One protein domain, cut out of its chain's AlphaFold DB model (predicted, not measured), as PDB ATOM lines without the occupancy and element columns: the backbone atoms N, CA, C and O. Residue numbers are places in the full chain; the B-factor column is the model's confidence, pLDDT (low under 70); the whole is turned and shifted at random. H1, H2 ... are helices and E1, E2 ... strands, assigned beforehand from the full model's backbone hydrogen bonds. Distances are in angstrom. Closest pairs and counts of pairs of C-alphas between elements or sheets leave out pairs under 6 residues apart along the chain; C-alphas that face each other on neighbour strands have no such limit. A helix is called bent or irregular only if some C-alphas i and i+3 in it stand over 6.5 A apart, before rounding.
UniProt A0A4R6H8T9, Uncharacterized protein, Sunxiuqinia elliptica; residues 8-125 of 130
ATOM      1  N   ALA A   8     134.525 122.354 134.059       87.19
ATOM      2  CA  ALA A   8     135.628 123.290 134.302       87.19
ATOM      3  C   ALA A   8     136.841 122.660 135.017       87.19
ATOM      4  O   ALA A   8     137.923 123.244 135.018       87.19
ATOM      5  N   ASP A   9     136.678 121.479 135.611       87.00
ATOM      6  CA  ASP A   9     137.710 120.786 136.384       87.00
ATOM      7  C   ASP A   9     138.373 119.639 135.612       87.00
ATOM      8  O   ASP A   9     139.282 119.002 136.150       87.00
ATOM      9  N   ALA A  10     137.969 119.396 134.359       88.94
ATOM     10  CA  ALA A  10     138.573 118.383 133.500       88.94
ATOM     11  C   ALA A  10     140.092 118.588 133.363       88.94
ATOM     12  O   ALA A  10     140.584 119.713 133.396       88.94
ATOM     13  N   GLU A  11     140.862 117.516 133.195       88.81
ATOM     14  CA  GLU A  11     142.314 117.634 132.961       88.81
ATOM     15  C   GLU A  11     142.638 118.201 131.573       88.81
ATOM     16  O   GLU A  11     143.567 118.988 131.396       88.81
ATOM     17  N   GLN A  12     141.835 117.820 130.585       91.19
ATOM     18  CA  GLN A  12     141.982 118.222 129.196       91.19
ATOM     19  C   GLN A  12     140.621 118.253 128.516       91.19
ATOM     20  O   GLN A  12     139.654 117.644 128.981       91.19
ATOM     21  N   PHE A  13     140.591 118.898 127.366       91.88
ATOM     22  CA  PHE A  13     139.430 118.991 126.508       91.88
ATOM     23  C   PHE A  13     139.773 118.458 125.117       91.88
ATOM     24  O   PHE A  13     140.907 118.568 124.654       91.88
ATOM     25  N   LEU A  14     138.776 117.866 124.464       92.31
ATOM     26  CA  LEU A  14     138.869 117.342 123.104       92.31
ATOM     27  C   LEU A  14     137.966 118.188 122.209       92.31
ATOM     28  O   LEU A  14     136.781 118.338 122.517       92.31
ATOM     29  N   ILE A  15     138.523 118.729 121.128       93.12
ATOM     30  CA  ILE A  15     137.777 119.505 120.136       93.12
ATOM     31  C   ILE A  15     137.433 118.598 118.970       93.12
ATOM     32  O   ILE A  15     138.296 117.924 118.400       93.12
ATOM     33  N   TYR A  16     136.158 118.633 118.601       93.75
ATOM     34  CA  TYR A  16     135.641 117.939 117.440       93.75
ATOM     35  C   TYR A  16     134.976 118.928 116.494       93.75
ATOM     36  O   TYR A  16     134.233 119.805 116.933       93.75
ATOM     37  N   GLU A  17     135.198 118.734 115.201       94.56
ATOM     38  CA  GLU A  17     134.415 119.357 114.146       94.56
ATOM     39  C   GLU A  17     133.291 118.413 113.727       94.56
ATOM     40  O   GLU A  17     133.511 117.221 113.509       94.56
ATOM     41  N   TRP A  18     132.082 118.949 113.604       93.62
ATOM     42  CA  TRP A  18     130.941 118.231 113.058       93.62
ATOM     43  C   TRP A  18     130.681 118.691 111.620       93.62
ATOM     44  O   TRP A  18     130.442 119.871 111.382       93.62
ATOM     45  N   ASN A  19     130.704 117.760 110.662       91.00
ATOM     46  CA  ASN A  19     130.556 118.054 109.226       91.00
ATOM     47  C   ASN A  19     129.197 117.613 108.639       91.00
ATOM     48  O   ASN A  19     129.094 117.345 107.440       91.00
ATOM     49  N   ASN A  20     128.155 117.513 109.471       89.00
ATOM     50  CA  ASN A  20     126.838 116.928 109.159       89.00
ATOM     51  C   ASN A  20     126.791 115.399 109.018       89.00
ATOM     52  O   ASN A  20     125.699 114.843 108.872       89.00
ATOM     53  N   GLN A  21     127.926 114.703 109.072       89.94
ATOM     54  CA  GLN A  21     127.976 113.243 108.961       89.94
ATOM     55  C   GLN A  21     128.731 112.608 110.124       89.94
ATOM     56  O   GLN A  21     128.234 111.668 110.746       89.94
ATOM     57  N   GLU A  22     129.898 113.140 110.459       92.75
ATOM     58  CA  GLU A  22     130.807 112.578 111.449       92.75
ATOM     59  C   GLU A  22     131.460 113.658 112.316       92.75
ATOM     60  O   GLU A  22     131.445 114.848 111.995       92.75
ATOM     61  N   PHE A  23     132.003 113.209 113.448       92.69
ATOM     62  CA  PHE A  23     132.799 114.029 114.353       92.69
ATOM     63  C   PHE A  23     134.279 113.785 114.074       92.69
ATOM     64  O   PHE A  23     134.807 112.719 114.392       92.69
ATOM     65  N   ASN A  24     134.950 114.785 113.517       92.50
ATOM     66  CA  ASN A  24     136.379 114.745 113.244       92.50
ATOM     67  C   ASN A  24     137.143 115.333 114.423       92.50
ATOM     68  O   ASN A  24     136.834 116.431 114.875       92.50
ATOM     69  N   VAL A  25     138.143 114.613 114.932       91.50
ATOM     70  CA  VAL A  25     139.047 115.159 115.953       91.50
ATOM     71  C   VAL A  25     139.848 116.288 115.314       91.50
ATOM     72  O   VAL A  25     140.562 116.048 114.342       91.50
ATOM     73  N   LEU A  26     139.755 117.491 115.878       91.06
ATOM     74  CA  LEU A  26     140.640 118.591 115.505       91.06
ATOM     75  C   LEU A  26     141.905 118.545 116.356       91.06
ATOM     76  O   LEU A  26     143.008 118.391 115.836       91.06
ATOM     77  N   GLU A  27     141.743 118.620 117.675       91.69
ATOM     78  CA  GLU A  27     142.861 118.664 118.611       91.69
ATOM     79  C   GLU A  27     142.430 118.345 120.048       91.69
ATOM     80  O   GLU A  27     141.244 118.214 120.369       91.69
ATOM     81  N   SER A  28     143.417 118.235 120.933       91.31
ATOM     82  CA  SER A  28     143.223 118.157 122.377       91.31
ATOM     83  C   SER A  28     144.026 119.249 123.061       91.31
ATOM     84  O   SER A  28     145.207 119.412 122.746       91.31
ATOM     85  N   PHE A  29     143.444 119.923 124.049       89.25
ATOM     86  CA  PHE A  29     144.139 120.960 124.802       89.25
ATOM     87  C   PHE A  29     144.098 120.690 126.312       89.25
ATOM     88  O   PHE A  29     143.065 120.262 126.841       89.25
ATOM     89  N   PRO A  30     145.210 120.928 127.035       91.19
ATOM     90  CA  PRO A  30     145.208 120.858 128.489       91.19
ATOM     91  C   PRO A  30     144.297 121.950 129.051       91.19
ATOM     92  O   PRO A  30     144.213 123.045 128.496       91.19
ATOM     93  N   ASN A  31     143.623 121.675 130.167       90.19
ATOM     94  CA  ASN A  31     142.741 122.668 130.767       90.19
ATOM     95  C   ASN A  31     143.558 123.881 131.263       90.19
ATOM     96  O   ASN A  31     144.371 123.726 132.184       90.19
ATOM     97  N   PRO A  32     143.328 125.099 130.722       87.88
ATOM     98  CA  PRO A  32     144.095 126.288 131.101       87.88
ATOM     99  C   PRO A  32     143.956 126.619 132.593       87.88
ATOM    100  O   PRO A  32     144.863 127.182 133.204       87.88
ATOM    101  N   LEU A  33     142.858 126.194 133.227       88.56
ATOM    102  CA  LEU A  33     142.600 126.430 134.643       88.56
ATOM    103  C   LEU A  33     143.490 125.613 135.589       88.56
ATOM    104  O   LEU A  33     143.507 125.901 136.790       88.56
ATOM    105  N   LYS A  34     144.201 124.595 135.084       87.75
ATOM    106  CA  LYS A  34     145.137 123.765 135.865       87.75
ATOM    107  C   LYS A  34     146.491 124.442 136.067       87.75
ATOM    108  O   LYS A  34     147.224 124.068 136.974       87.75
ATOM    109  N   GLN A  35     146.808 125.441 135.245       82.62
ATOM    110  CA  GLN A  35     148.070 126.187 135.307       82.62
ATOM    111  C   GLN A  35     147.955 127.489 136.110       82.62
ATOM    112  O   GLN A  35     148.950 128.186 136.303       82.62
ATOM    113  N   LEU A  36     146.751 127.830 136.578       84.19
ATOM    114  CA  LEU A  36     146.524 129.063 137.318       84.19
ATOM    115  C   LEU A  36     147.138 129.000 138.724       84.19
ATOM    116  O   LEU A  36     147.005 127.982 139.410       84.19
ATOM    117  N   PRO A  37     147.771 130.090 139.191       79.38
ATOM    118  CA  PRO A  37     148.255 130.174 140.558       79.38
ATOM    119  C   PRO A  37     147.078 130.170 141.541       79.38
ATOM    120  O   PRO A  37     146.041 130.803 141.322       79.38
ATOM    121  N   ASN A  38     147.243 129.471 142.662       74.50
ATOM    122  CA  ASN A  38     146.288 129.540 143.764       74.50
ATOM    123  C   ASN A  38     146.616 130.722 144.697       74.50
ATOM    124  O   ASN A  38     147.792 130.908 145.018       74.50
ATOM    125  N   PRO A  39     145.605 131.454 145.212       66.00
ATOM    126  CA  PRO A  39     144.173 131.343 144.907       66.00
ATOM    127  C   PRO A  39     143.747 132.231 143.716       66.00
ATOM    128  O   PRO A  39     144.012 133.427 143.712       66.00
ATOM    129  N   THR A  40     143.018 131.658 142.751       80.12
ATOM    130  CA  THR A  40     142.252 132.403 141.728       80.12
ATOM    131  C   THR A  40     140.759 132.268 142.037       80.12
ATOM    132  O   THR A  40     140.310 131.181 142.414       80.12
ATOM    133  N   SER A  41     139.973 133.339 141.897       83.88
ATOM    134  CA  SER A  41     138.542 133.289 142.217       83.88
ATOM    135  C   SER A  41     137.754 132.406 141.239       83.88
ATOM    136  O   SER A  41     138.138 132.208 140.086       83.88
ATOM    137  N   VAL A  42     136.602 131.889 141.679       81.19
ATOM    138  CA  VAL A  42     135.712 131.088 140.817       81.19
ATOM    139  C   VAL A  42     135.267 131.892 139.591       81.19
ATOM    140  O   VAL A  42     135.274 131.363 138.483       81.19
ATOM    141  N   ALA A  43     134.936 133.174 139.768       82.69
ATOM    142  CA  ALA A  43     134.509 134.049 138.679       82.69
ATOM    143  C   ALA A  43     135.608 134.244 137.621       82.69
ATOM    144  O   ALA A  43     135.338 134.104 136.431       82.69
ATOM    145  N   GLU A  44     136.850 134.492 138.047       85.62
ATOM    146  CA  GLU A  44     137.995 134.615 137.134       85.62
ATOM    147  C   GLU A  44     138.265 133.310 136.386       85.62
ATOM    148  O   GLU A  44     138.491 133.334 135.179       85.62
ATOM    149  N   ARG A  45     138.169 132.159 137.065       86.12
ATOM    150  CA  ARG A  45     138.305 130.844 136.417       86.12
ATOM    151  C   ARG A  45     137.273 130.658 135.304       86.12
ATOM    152  O   ARG A  45     137.633 130.235 134.210       86.12
ATOM    153  N   TYR A  46     136.007 130.998 135.551       83.94
ATOM    154  CA  TYR A  46     134.975 130.931 134.511       83.94
ATOM    155  C   TYR A  46     135.246 131.899 133.366       83.94
ATOM    156  O   TYR A  46     135.136 131.501 132.211       83.94
ATOM    157  N   HIS A  47     135.617 133.142 133.675       87.44
ATOM    158  CA  HIS A  47     135.918 134.144 132.658       87.44
ATOM    159  C   HIS A  47     137.042 133.680 131.723       87.44
ATOM    160  O   HIS A  47     136.883 133.728 130.507       87.44
ATOM    161  N   LEU A  48     138.133 133.154 132.287       89.56
ATOM    162  CA  LEU A  48     139.263 132.624 131.525       89.56
ATOM    163  C   LEU A  48     138.871 131.422 130.664       89.56
ATOM    164  O   LEU A  48     139.261 131.351 129.502       89.56
ATOM    165  N   LEU A  49     138.079 130.495 131.208       89.31
ATOM    166  CA  LEU A  49     137.615 129.333 130.455       89.31
ATOM    167  C   LEU A  49     136.702 129.738 129.292       89.31
ATOM    168  O   LEU A  49     136.879 129.247 128.184       89.31
ATOM    169  N   ILE A  50     135.748 130.642 129.529       89.94
ATOM    170  CA  ILE A  50     134.832 131.138 128.492       89.94
ATOM    171  C   ILE A  50     135.614 131.868 127.399       89.94
ATOM    172  O   ILE A  50     135.397 131.598 126.222       89.94
ATOM    173  N   HIS A  51     136.542 132.750 127.780       91.12
ATOM    174  CA  HIS A  51     137.397 133.460 126.833       91.12
ATOM    175  C   HIS A  51     138.202 132.489 125.968       91.12
ATOM    176  O   HIS A  51     138.159 132.576 124.745       91.12
ATOM    177  N   PHE A  52     138.865 131.516 126.597       91.19
ATOM    178  CA  PHE A  52     139.631 130.495 125.894       91.19
ATOM    179  C   PHE A  52     138.766 129.729 124.879       91.19
ATOM    180  O   PHE A  52     139.158 129.560 123.729       91.19
ATOM    181  N   LEU A  53     137.572 129.278 125.278       92.00
ATOM    182  CA  LEU A  53     136.683 128.510 124.397       92.00
ATOM    183  C   LEU A  53     136.164 129.344 123.214       92.00
ATOM    184  O   LEU A  53     136.005 128.806 122.120       92.00
ATOM    185  N   HIS A  54     135.950 130.649 123.411       91.31
ATOM    186  CA  HIS A  54     135.622 131.582 122.325       91.31
ATOM    187  C   HIS A  54     136.772 131.741 121.333       91.31
ATOM    188  O   HIS A  54     136.536 131.704 120.130       91.31
ATOM    189  N   GLU A  55     138.013 131.859 121.809       92.00
ATOM    190  CA  GLU A  55     139.191 131.931 120.929       92.00
ATOM    191  C   GLU A  55     139.357 130.669 120.071       92.00
ATOM    192  O   GLU A  55     139.833 130.749 118.940       92.00
ATOM    193  N   GLN A  56     138.908 129.517 120.578       91.38
ATOM    194  CA  GLN A  56     138.871 128.251 119.838       91.38
ATOM    195  C   GLN A  56     137.632 128.098 118.930       91.38
ATOM    196  O   GLN A  56     137.433 127.037 118.343       91.38
ATOM    197  N   ASN A  57     136.786 129.129 118.798       91.38
ATOM    198  CA  ASN A  57     135.538 129.115 118.019       91.38
ATOM    199  C   ASN A  57     134.576 127.973 118.399       91.38
ATOM    200  O   ASN A  57     133.855 127.427 117.558       91.38
ATOM    201  N   ILE A  58     134.547 127.594 119.677       94.31
ATOM    202  CA  ILE A  58     133.666 126.529 120.156       94.31
ATOM    203  C   ILE A  58     132.226 127.035 120.218       94.31
ATOM    204  O   ILE A  58     131.958 128.107 120.746       94.31
ATOM    205  N   SER A  59     131.285 126.234 119.717       93.06
ATOM    206  CA  SER A  59     129.849 126.571 119.726       93.06
ATOM    207  C   SER A  59     129.037 125.713 120.702       93.06
ATOM    208  O   SER A  59     128.026 126.151 121.253       93.06
ATOM    209  N   ILE A  60     129.477 124.475 120.941       94.56
ATOM    210  CA  ILE A  60     128.747 123.462 121.707       94.56
ATOM    211  C   ILE A  60     129.691 122.858 122.742       94.56
ATOM    212  O   ILE A  60     130.797 122.440 122.405       94.56
ATOM    213  N   LEU A  61     129.243 122.769 123.995       94.31
ATOM    214  CA  LEU A  61     129.996 122.129 125.074       94.31
ATOM    215  C   LEU A  61     129.339 120.821 125.474       94.31
ATOM    216  O   LEU A  61     128.139 120.774 125.740       94.31
ATOM    217  N   VAL A  62     130.140 119.766 125.584       92.75
ATOM    218  CA  VAL A  62     129.663 118.421 125.900       92.75
ATOM    219  C   VAL A  62     130.332 117.929 127.178       92.75
ATOM    220  O   VAL A  62     131.558 117.881 127.260       92.75
ATOM    221  N   ALA A  63     129.539 117.565 128.187       91.81
ATOM    222  CA  ALA A  63     130.064 117.149 129.486       91.81
ATOM    223  C   ALA A  63     129.172 116.122 130.187       91.81
ATOM    224  O   ALA A  63     127.956 116.104 130.004       91.81
ATOM    225  N   ASN A  64     129.764 115.318 131.075       89.31
ATOM    226  CA  ASN A  64     128.997 114.463 131.986       89.31
ATOM    227  C   ASN A  64     128.366 115.247 133.143       89.31
ATOM    228  O   ASN A  64     127.363 114.810 133.711       89.31
ATOM    229  N   ARG A  65     128.963 116.389 133.515       88.81
ATOM    230  CA  ARG A  65     128.505 117.268 134.596       88.81
ATOM    231  C   ARG A  65     128.815 118.728 134.283       88.81
ATOM    232  O   ARG A  65     129.966 119.084 134.036       88.81
ATOM    233  N   PHE A  66     127.798 119.573 134.382       88.31
ATOM    234  CA  PHE A  66     127.964 121.021 134.487       88.31
ATOM    235  C   PHE A  66     127.725 121.461 135.931       88.31
ATOM    236  O   PHE A  66     127.022 120.783 136.682       88.31
ATOM    237  N   SER A  67     128.345 122.569 136.322       82.81
ATOM    238  CA  SER A  67     128.111 123.197 137.619       82.81
ATOM    239  C   SER A  67     126.762 123.923 137.647       82.81
ATOM    240  O   SER A  67     126.110 124.113 136.618       82.81
ATOM    241  N   GLU A  68     126.363 124.375 138.835       74.00
ATOM    242  CA  GLU A  68     125.139 125.160 139.036       74.00
ATOM    243  C   GLU A  68     125.172 126.506 138.293       74.00
ATOM    244  O   GLU A  68     124.135 127.000 137.856       74.00
ATOM    245  N   ASN A  69     126.365 127.068 138.053       75.25
ATOM    246  CA  ASN A  69     126.540 128.304 137.288       75.25
ATOM    247  C   ASN A  69     126.570 128.053 135.768       75.25
ATOM    248  O   ASN A  69     127.429 128.553 135.041       75.25
ATOM    249  N   LEU A  70     125.609 127.272 135.275       83.94
ATOM    250  CA  LEU A  70     125.457 126.990 133.848       83.94
ATOM    251  C   LEU A  70     125.065 128.242 133.048       83.94
ATOM    252  O   LEU A  70     125.254 128.272 131.836       83.94
ATOM    253  N   LYS A  71     124.560 129.289 133.712       83.88
ATOM    254  CA  LYS A  71     124.103 130.515 133.054       83.88
ATOM    255  C   LYS A  71     125.213 131.212 132.258       83.88
ATOM    256  O   LYS A  71     125.050 131.555 131.098       83.88
ATOM    257  N   SER A  72     126.400 131.326 132.852       81.81
ATOM    258  CA  SER A  72     127.539 131.956 132.163       81.81
ATOM    259  C   SER A  72     127.969 131.172 130.914       81.81
ATOM    260  O   SER A  72     128.491 131.744 129.964       81.81
ATOM    261  N   ILE A  73     127.737 129.857 130.909       87.00
ATOM    262  CA  ILE A  73     128.015 128.986 129.767       87.00
ATOM    263  C   ILE A  73     126.926 129.125 128.708       87.00
ATOM    264  O   ILE A  73     127.243 129.316 127.539       87.00
ATOM    265  N   ASN A  74     125.657 129.033 129.101       89.62
ATOM    266  CA  ASN A  74     124.549 129.000 128.154       89.62
ATOM    267  C   ASN A  74     124.291 130.354 127.477       89.62
ATOM    268  O   ASN A  74     123.645 130.406 126.437       89.62
ATOM    269  N   ASP A  75     124.830 131.439 128.023       88.44
ATOM    270  CA  ASP A  75     124.859 132.738 127.355       88.44
ATOM    271  C   ASP A  75     125.767 132.734 126.110       88.44
ATOM    272  O   ASP A  75     125.558 133.534 125.205       88.44
ATOM    273  N   SER A  76     126.750 131.829 126.037       89.06
ATOM    274  CA  SER A  76     127.771 131.795 124.977       89.06
ATOM    275  C   SER A  76     127.800 130.506 124.153       89.06
ATOM    276  O   SER A  76     128.146 130.553 122.978       89.06
ATOM    277  N   PHE A  77     127.430 129.369 124.738       93.81
ATOM    278  CA  PHE A  77     127.586 128.046 124.133       93.81
ATOM    279  C   PHE A  77     126.350 127.187 124.360       93.81
ATOM    280  O   PHE A  77     125.716 127.290 125.408       93.81
ATOM    281  N   VAL A  78     126.052 126.270 123.441       94.38
ATOM    282  CA  VAL A  78     124.991 125.277 123.654       94.38
ATOM    283  C   VAL A  78     125.505 124.181 124.594       94.38
ATOM    284  O   VAL A  78     126.414 123.437 124.216       94.38
ATOM    285  N   PRO A  79     124.958 124.029 125.816       94.00
ATOM    286  CA  PRO A  79     125.423 123.000 126.729       94.00
ATOM    287  C   PRO A  79     124.692 121.676 126.484       94.00
ATOM    288  O   PRO A  79     123.461 121.616 126.402       94.00
ATOM    289  N   VAL A  80     125.458 120.588 126.426       93.38
ATOM    290  CA  VAL A  80     124.973 119.227 126.178       93.38
ATOM    291  C   VAL A  80     125.461 118.303 127.291       93.38
ATOM    292  O   VAL A  80     126.651 118.023 127.432       93.38
ATOM    293  N   LEU A  81     124.522 117.824 128.104       91.31
ATOM    294  CA  LEU A  81     124.782 116.895 129.194       91.31
ATOM    295  C   LEU A  81     124.639 115.455 128.707       91.31
ATOM    296  O   LEU A  81     123.576 115.047 128.229       91.31
ATOM    297  N   VAL A  82     125.696 114.673 128.877       89.50
ATOM    298  CA  VAL A  82     125.798 113.293 128.392       89.50
ATOM    299  C   VAL A  82     126.068 112.335 129.543       89.50
ATOM    300  O   VAL A  82     126.410 112.756 130.640       89.50
ATOM    301  N   ASN A  83     125.820 111.043 129.343       84.50
ATOM    302  CA  ASN A  83     126.186 110.002 130.304       84.50
ATOM    303  C   ASN A  83     126.991 108.955 129.544       84.50
ATOM    304  O   ASN A  83     126.455 107.918 129.161       84.50
ATOM    305  N   SER A  84     128.238 109.298 129.231       81.75
ATOM    306  CA  SER A  84     129.135 108.424 128.480       81.75
ATOM    307  C   SER A  84     130.517 108.397 129.114       81.75
ATOM    308  O   SER A  84     131.016 109.410 129.607       81.75
ATOM    309  N   SER A  85     131.156 107.233 129.083       76.25
ATOM    310  CA  SER A  85     132.555 107.051 129.466       76.25
ATOM    311  C   SER A  85     133.512 107.408 128.325       76.25
ATOM    312  O   SER A  85     134.663 107.770 128.588       76.25
ATOM    313  N   SER A  86     133.065 107.357 127.066       80.88
ATOM    314  CA  SER A  86     133.903 107.594 125.889       80.88
ATOM    315  C   SER A  86     133.212 108.469 124.822       80.88
ATOM    316  O   SER A  86     131.981 108.485 124.733       80.88
ATOM    317  N   PRO A  87     133.978 109.221 124.007       83.12
ATOM    318  CA  PRO A  87     133.438 109.900 122.826       83.12
ATOM    319  C   PRO A  87     132.818 108.937 121.802       83.12
ATOM    320  O   PRO A  87     131.778 109.244 121.231       83.12
ATOM    321  N   GLU A  88     133.403 107.750 121.624       83.50
ATOM    322  CA  GLU A  88     132.951 106.747 120.647       83.50
ATOM    323  C   GLU A  88     131.532 106.247 120.940       83.50
ATOM    324  O   GLU A  88     130.693 106.193 120.042       83.50
ATOM    325  N   ASP A  89     131.224 105.979 122.211       84.62
ATOM    326  CA  ASP A  89     129.876 105.585 122.644       84.62
ATOM    327  C   ASP A  89     128.867 106.738 122.513       84.62
ATOM    328  O   ASP A  89     127.653 106.536 122.421       84.62
ATOM    329  N   LEU A  90     129.370 107.973 122.516       87.62
ATOM    330  CA  LEU A  90     128.563 109.180 122.524       87.62
ATOM    331  C   LEU A  90     128.169 109.646 121.118       87.62
ATOM    332  O   LEU A  90     127.051 110.141 120.938       87.62
ATOM    333  N   PHE A  91     129.041 109.497 120.121       90.00
ATOM    334  CA  PHE A  91     128.791 110.015 118.772       90.00
ATOM    335  C   PHE A  91     127.473 109.541 118.153       90.00
ATOM    336  O   PHE A  91     126.736 110.401 117.674       90.00
ATOM    337  N   PRO A  92     127.068 108.256 118.238       88.81
ATOM    338  CA  PRO A  92     125.784 107.823 117.687       88.81
ATOM    339  C   PRO A  92     124.580 108.512 118.341       88.81
ATOM    340  O   PRO A  92     123.525 108.663 117.720       88.81
ATOM    341  N   VAL A  93     124.705 108.913 119.610       88.19
ATOM    342  CA  VAL A  93     123.656 109.632 120.345       88.19
ATOM    343  C   VAL A  93     123.643 111.106 119.948       88.19
ATOM    344  O   VAL A  93     122.567 111.644 119.682       88.19
ATOM    345  N   LEU A  94     124.819 111.737 119.861       89.88
ATOM    346  CA  LEU A  94     124.955 113.124 119.410       89.88
ATOM    347  C   LEU A  94     124.472 113.290 117.969       89.88
ATOM    348  O   LEU A  94     123.632 114.147 117.726       89.88
ATOM    349  N   GLN A  95     124.891 112.425 117.041       91.25
ATOM    350  CA  GLN A  95     124.485 112.450 115.627       91.25
ATOM    351  C   GLN A  95     122.961 112.486 115.461       91.25
ATOM    352  O   GLN A  95     122.422 113.300 114.717       91.25
ATOM    353  N   LYS A  96     122.233 111.655 116.219       90.06
ATOM    354  CA  LYS A  96     120.756 111.597 116.186       90.06
ATOM    355  C   LYS A  96     120.070 112.869 116.686       90.06
ATOM    356  O   LYS A  96     118.854 113.004 116.533       90.06
ATOM    357  N   ARG A  97     120.807 113.750 117.360       90.06
ATOM    358  CA  ARG A  97     120.305 114.973 117.999       90.06
ATOM    359  C   ARG A  97     120.974 116.237 117.469       90.06
ATOM    360  O   ARG A  97     120.502 117.319 117.799       90.06
ATOM    361  N   MET A  98     121.998 116.102 116.627       91.75
ATOM    362  CA  MET A  98     122.851 117.202 116.195       91.75
ATOM    363  C   MET A  98     122.054 118.274 115.464       91.75
ATOM    364  O   MET A  98     122.155 119.435 115.824       91.75
ATOM    365  N   ARG A  99     121.116 117.868 114.599       91.38
ATOM    366  CA  ARG A  99     120.183 118.792 113.943       91.38
ATOM    367  C   ARG A  99     119.483 119.744 114.925       91.38
ATOM    368  O   ARG A  99     119.416 120.935 114.672       91.38
ATOM    369  N   TRP A 100     118.972 119.242 116.052       90.94
ATOM    370  CA  TRP A 100     118.282 120.090 117.036       90.94
ATOM    371  C   TRP A 100     119.239 120.986 117.823       90.94
ATOM    372  O   TRP A 100     118.840 122.054 118.285       90.94
ATOM    373  N   ILE A 101     120.476 120.533 118.024       92.25
ATOM    374  CA  ILE A 101     121.523 121.299 118.704       92.25
ATOM    375  C   ILE A 101     122.011 122.432 117.786       92.25
ATOM    376  O   ILE A 101     122.183 123.554 118.249       92.25
ATOM    377  N   GLU A 102     122.170 122.162 116.488       91.56
ATOM    378  CA  GLU A 102     122.494 123.159 115.461       91.56
ATOM    379  C   GLU A 102     121.375 124.180 115.291       91.56
ATOM    380  O   GLU A 102     121.651 125.371 115.284       91.56
ATOM    381  N   GLU A 103     120.117 123.734 115.207       91.19
ATOM    382  CA  GLU A 103     118.954 124.629 115.179       91.19
ATOM    383  C   GLU A 103     118.972 125.563 116.404       91.19
ATOM    384  O   GLU A 103     118.812 126.770 116.258       91.19
ATOM    385  N   GLU A 104     119.270 125.050 117.606       91.75
ATOM    386  CA  GLU A 104     119.398 125.902 118.795       91.75
ATOM    387  C   GLU A 104     120.535 126.924 118.676       91.75
ATOM    388  O   GLU A 104     120.350 128.079 119.057       91.75
ATOM    389  N   TRP A 105     121.694 126.517 118.165       90.62
ATOM    390  CA  TRP A 105     122.828 127.417 117.977       90.62
ATOM    391  C   TRP A 105     122.542 128.507 116.932       90.62
ATOM    392  O   TRP A 105     122.852 129.671 117.161       90.62
ATOM    393  N   LEU A 106     121.932 128.145 115.803       89.25
ATOM    394  CA  LEU A 106     121.692 129.056 114.681       89.25
ATOM    395  C   LEU A 106     120.525 130.018 114.932       89.25
ATOM    396  O   LEU A 106     120.551 131.152 114.458       89.25
ATOM    397  N   GLU A 107     119.489 129.571 115.644       88.06
ATOM    398  CA  GLU A 107     118.258 130.348 115.835       88.06
ATOM    399  C   GLU A 107     118.289 131.250 117.077       88.06
ATOM    400  O   GLU A 107     117.456 132.151 117.196       88.06
ATOM    401  N   ASN A 108     119.235 131.043 117.999       83.00
ATOM    402  CA  ASN A 108     119.315 131.808 119.244       83.00
ATOM    403  C   ASN A 108     120.638 132.573 119.334       83.00
ATOM    404  O   ASN A 108     121.708 132.032 119.093       83.00
ATOM    405  N   ALA A 109     120.574 133.834 119.755       77.38
ATOM    406  CA  ALA A 109     121.751 134.668 119.997       77.38
ATOM    407  C   ALA A 109     122.160 134.620 121.483       77.38
ATOM    408  O   ALA A 109     122.226 135.653 122.148       77.38
ATOM    409  N   GLY A 110     122.371 133.410 122.010       80.38
ATOM    410  CA  GLY A 110     122.641 133.164 123.430       80.38
ATOM    411  C   GLY A 110     121.413 132.725 124.235       80.38
ATOM    412  O   GLY A 110     120.319 132.540 123.701       80.38
ATOM    413  N   HIS A 111     121.615 132.519 125.540       87.56
ATOM    414  CA  HIS A 111     120.648 131.900 126.459       87.56
ATOM    415  C   HIS A 111     120.186 130.502 126.013       87.56
ATOM    416  O   HIS A 111     119.028 130.114 126.197       87.56
ATOM    417  N   TYR A 112     121.108 129.731 125.444       91.44
ATOM    418  CA  TYR A 112     120.855 128.407 124.897       91.44
ATOM    419  C   TYR A 112     120.288 127.452 125.949       91.44
ATOM    420  O   TYR A 112     120.622 127.496 127.137       91.44
ATOM    421  N   LYS A 113     119.415 126.543 125.530       90.44
ATOM    422  CA  LYS A 113     118.856 125.528 126.426       90.44
ATOM    423  C   LYS A 113     119.836 124.380 126.627       90.44
ATOM    424  O   LYS A 113     120.586 124.005 125.732       90.44
ATOM    425  N   LEU A 114     119.764 123.769 127.806       90.44
ATOM    426  CA  LEU A 114     120.515 122.561 128.117       90.44
ATOM    427  C   LEU A 114     119.897 121.361 127.402       90.44
ATOM    428  O   LEU A 114     118.730 121.029 127.632       90.44
ATOM    429  N   PHE A 115     120.700 120.667 126.601       91.69
ATOM    430  CA  PHE A 115     120.339 119.377 126.025       91.69
ATOM    431  C   PHE A 115     120.753 118.257 126.972       91.69
ATOM    432  O   PHE A 115     121.931 117.935 127.095       91.69
ATOM    433  N   ASN A 116     119.788 117.635 127.644       89.19
ATOM    434  CA  ASN A 116     120.044 116.503 128.524       89.19
ATOM    435  C   ASN A 116     119.843 115.178 127.779       89.19
ATOM    436  O   ASN A 116     118.733 114.640 127.702       89.19
ATOM    437  N   LEU A 117     120.940 114.632 127.258       86.31
ATOM    438  CA  LEU A 117     120.957 113.351 126.556       86.31
ATOM    439  C   LEU A 117     120.980 112.152 127.518       86.31
ATOM    440  O   LEU A 117     120.653 111.045 127.100       86.31
ATOM    441  N   GLN A 118     121.255 112.362 128.812       74.56
ATOM    442  CA  GLN A 118     121.194 111.306 129.836       74.56
ATOM    443  C   GLN A 118     119.771 110.767 130.040       74.56
ATOM    444  O   GLN A 118     119.586 109.596 130.359       74.56
ATOM    445  N   ARG A 119     118.758 111.628 129.882       66.44
ATOM    446  CA  ARG A 119     117.341 111.318 130.156       66.44
ATOM    447  C   ARG A 119     116.477 111.248 128.894       66.44
ATOM    448  O   ARG A 119     115.287 111.538 128.949       66.44
ATOM    449  N   GLY A 120     117.065 110.887 127.752       62.72
ATOM    450  CA  GLY A 120     116.321 110.719 126.497       62.72
ATOM    451  C   GLY A 120     116.187 111.980 125.633       62.72
ATOM    452  O   GLY A 120     115.283 112.037 124.804       62.72
ATOM    453  N   ALA A 121     117.110 112.942 125.768       61.72
ATOM    454  CA  ALA A 121     117.172 114.198 125.005       61.72
ATOM    455  C   ALA A 121     116.080 115.221 125.359       61.72
ATOM    456  O   ALA A 121     115.373 115.733 124.493       61.72
ATOM    457  N   LEU A 122     115.971 115.541 126.651       72.44
ATOM    458  CA  LEU A 122     115.124 116.635 127.129       72.44
ATOM    459  C   LEU A 122     115.839 117.978 126.944       72.44
ATOM    460  O   LEU A 122     117.008 118.112 127.306       72.44
ATOM    461  N   LYS A 123     115.122 118.968 126.408       76.19
ATOM    462  CA  LYS A 123     115.579 120.357 126.309       76.19
ATOM    463  C   LYS A 123     115.053 121.125 127.518       76.19
ATOM    464  O   LYS A 123     113.842 121.304 127.647       76.19
ATOM    465  N   THR A 124     115.944 121.574 128.393       80.44
ATOM    466  CA  THR A 124     115.565 122.261 129.637       80.44
ATOM    467  C   THR A 124     116.031 123.708 129.591       80.44
ATOM    468  O   THR A 124     117.181 123.986 129.245       80.44
ATOM    469  N   ALA A 125     115.142 124.640 129.936       79.62
ATOM    470  CA  ALA A 125     115.540 126.025 130.153       79.62
ATOM    471  C   ALA A 125     116.536 126.090 131.318       79.62
ATOM    472  O   ALA A 125     116.328 125.455 132.352       79.62
TER     473      ALA A 125
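This is residues 8 to 125 of the 130 residues of an uncharacterized protein of Sunxiuqinia elliptica (UniProt A0A4R6H8T9). A small twisted sheet of four strands, E3, E4, E5 and E6, has one arm of a bent helix, H3b, over one face, while a long bent hairpin of E1 and E2 passes beside its edge strand E3. The other arm, H3a, turns towards the hairpin; H1 is off the sheet, close to the short helix H2, and residues 37 to 42 stick out. The 118 printed residues, with three named helices and six named strands, run E1 E2 H1 E3 H2 E4 H3 E5 E6. The sheet's order is E3 E4 E5 E6, mixed, and E1 and E2 form an antiparallel sheet of two; the class is mixed, helices and strands. The whole is compact, with a radius of gyration of the C-alphas of 14.2 A and spans of 42 by 28 by 25 A.

Find C-alpha 12 at (141.982, 118.222, 129.196); from there E1 runs 19.6 A to residue 18. E2, residues 23 to 30, covers 20.0 A and bends by 57 degrees at residue 26. H1, residues 42 to 55, begins at (135.712, 131.088, 140.817) and is 20.2 A long. Next come E3, residues 60 to 63, H2, residues 71 to 74, and E4, residues 78 to 81. H3, residues 87 to 107, was assigned as one helix by its hydrogen bonds but is bent: C-alphas 96 and 99 are 7.6 A apart. Its arms are H3a, residues 87 to 96, 14.4 A, and H3b, residues 99 to 107, 11.9 A; H3a is irregular, with C-alphas 89 and 92 6.8 A apart. E5 covers residues 114 to 116, and E6, residues 122 to 124, ends at C-alpha 124, (115.565, 122.261, 129.637).

In the hairpin E1 and E2, look for N 13 and O 29, 2.9 A apart. E1 and E3 are near each other. E3 and E4 are parallel, with N 61 and O 78 at 2.9 A; E4 and E5 are parallel, with N 81 and O 115 at 2.8 A. The hairpin E5 and E6 has N 116 and O 122 at 2.8 A. H3b is on this sheet at a height of 8.0 A, only just over E4, on which 3 of its C-alphas fall; their closest C-alphas, of Val 78 and Trp 105, are 6.4 A apart. The closest C-alphas of E2 and H3a, those of Phe 23 and Phe 91, are 7.2 A apart. H2 only grazes the sheet. H1 and H2 are close but not clearly touching, the C-alphas of Ile 50 and Ile 73 being closest at 7.3 A. Every O i to N i+4 pair is within hydrogen-bond range in H1 and H3b, against 3 of 6 in H3a; H2 is too short for one.

The farthest C-alphas, of Gln 21 and Pro 39, are 43.4 A apart. The printed part has no cut, and the link from E2 to H1 is long. Confidence is low, with pLDDT under 70, at residue 39 and residues 119 to 121.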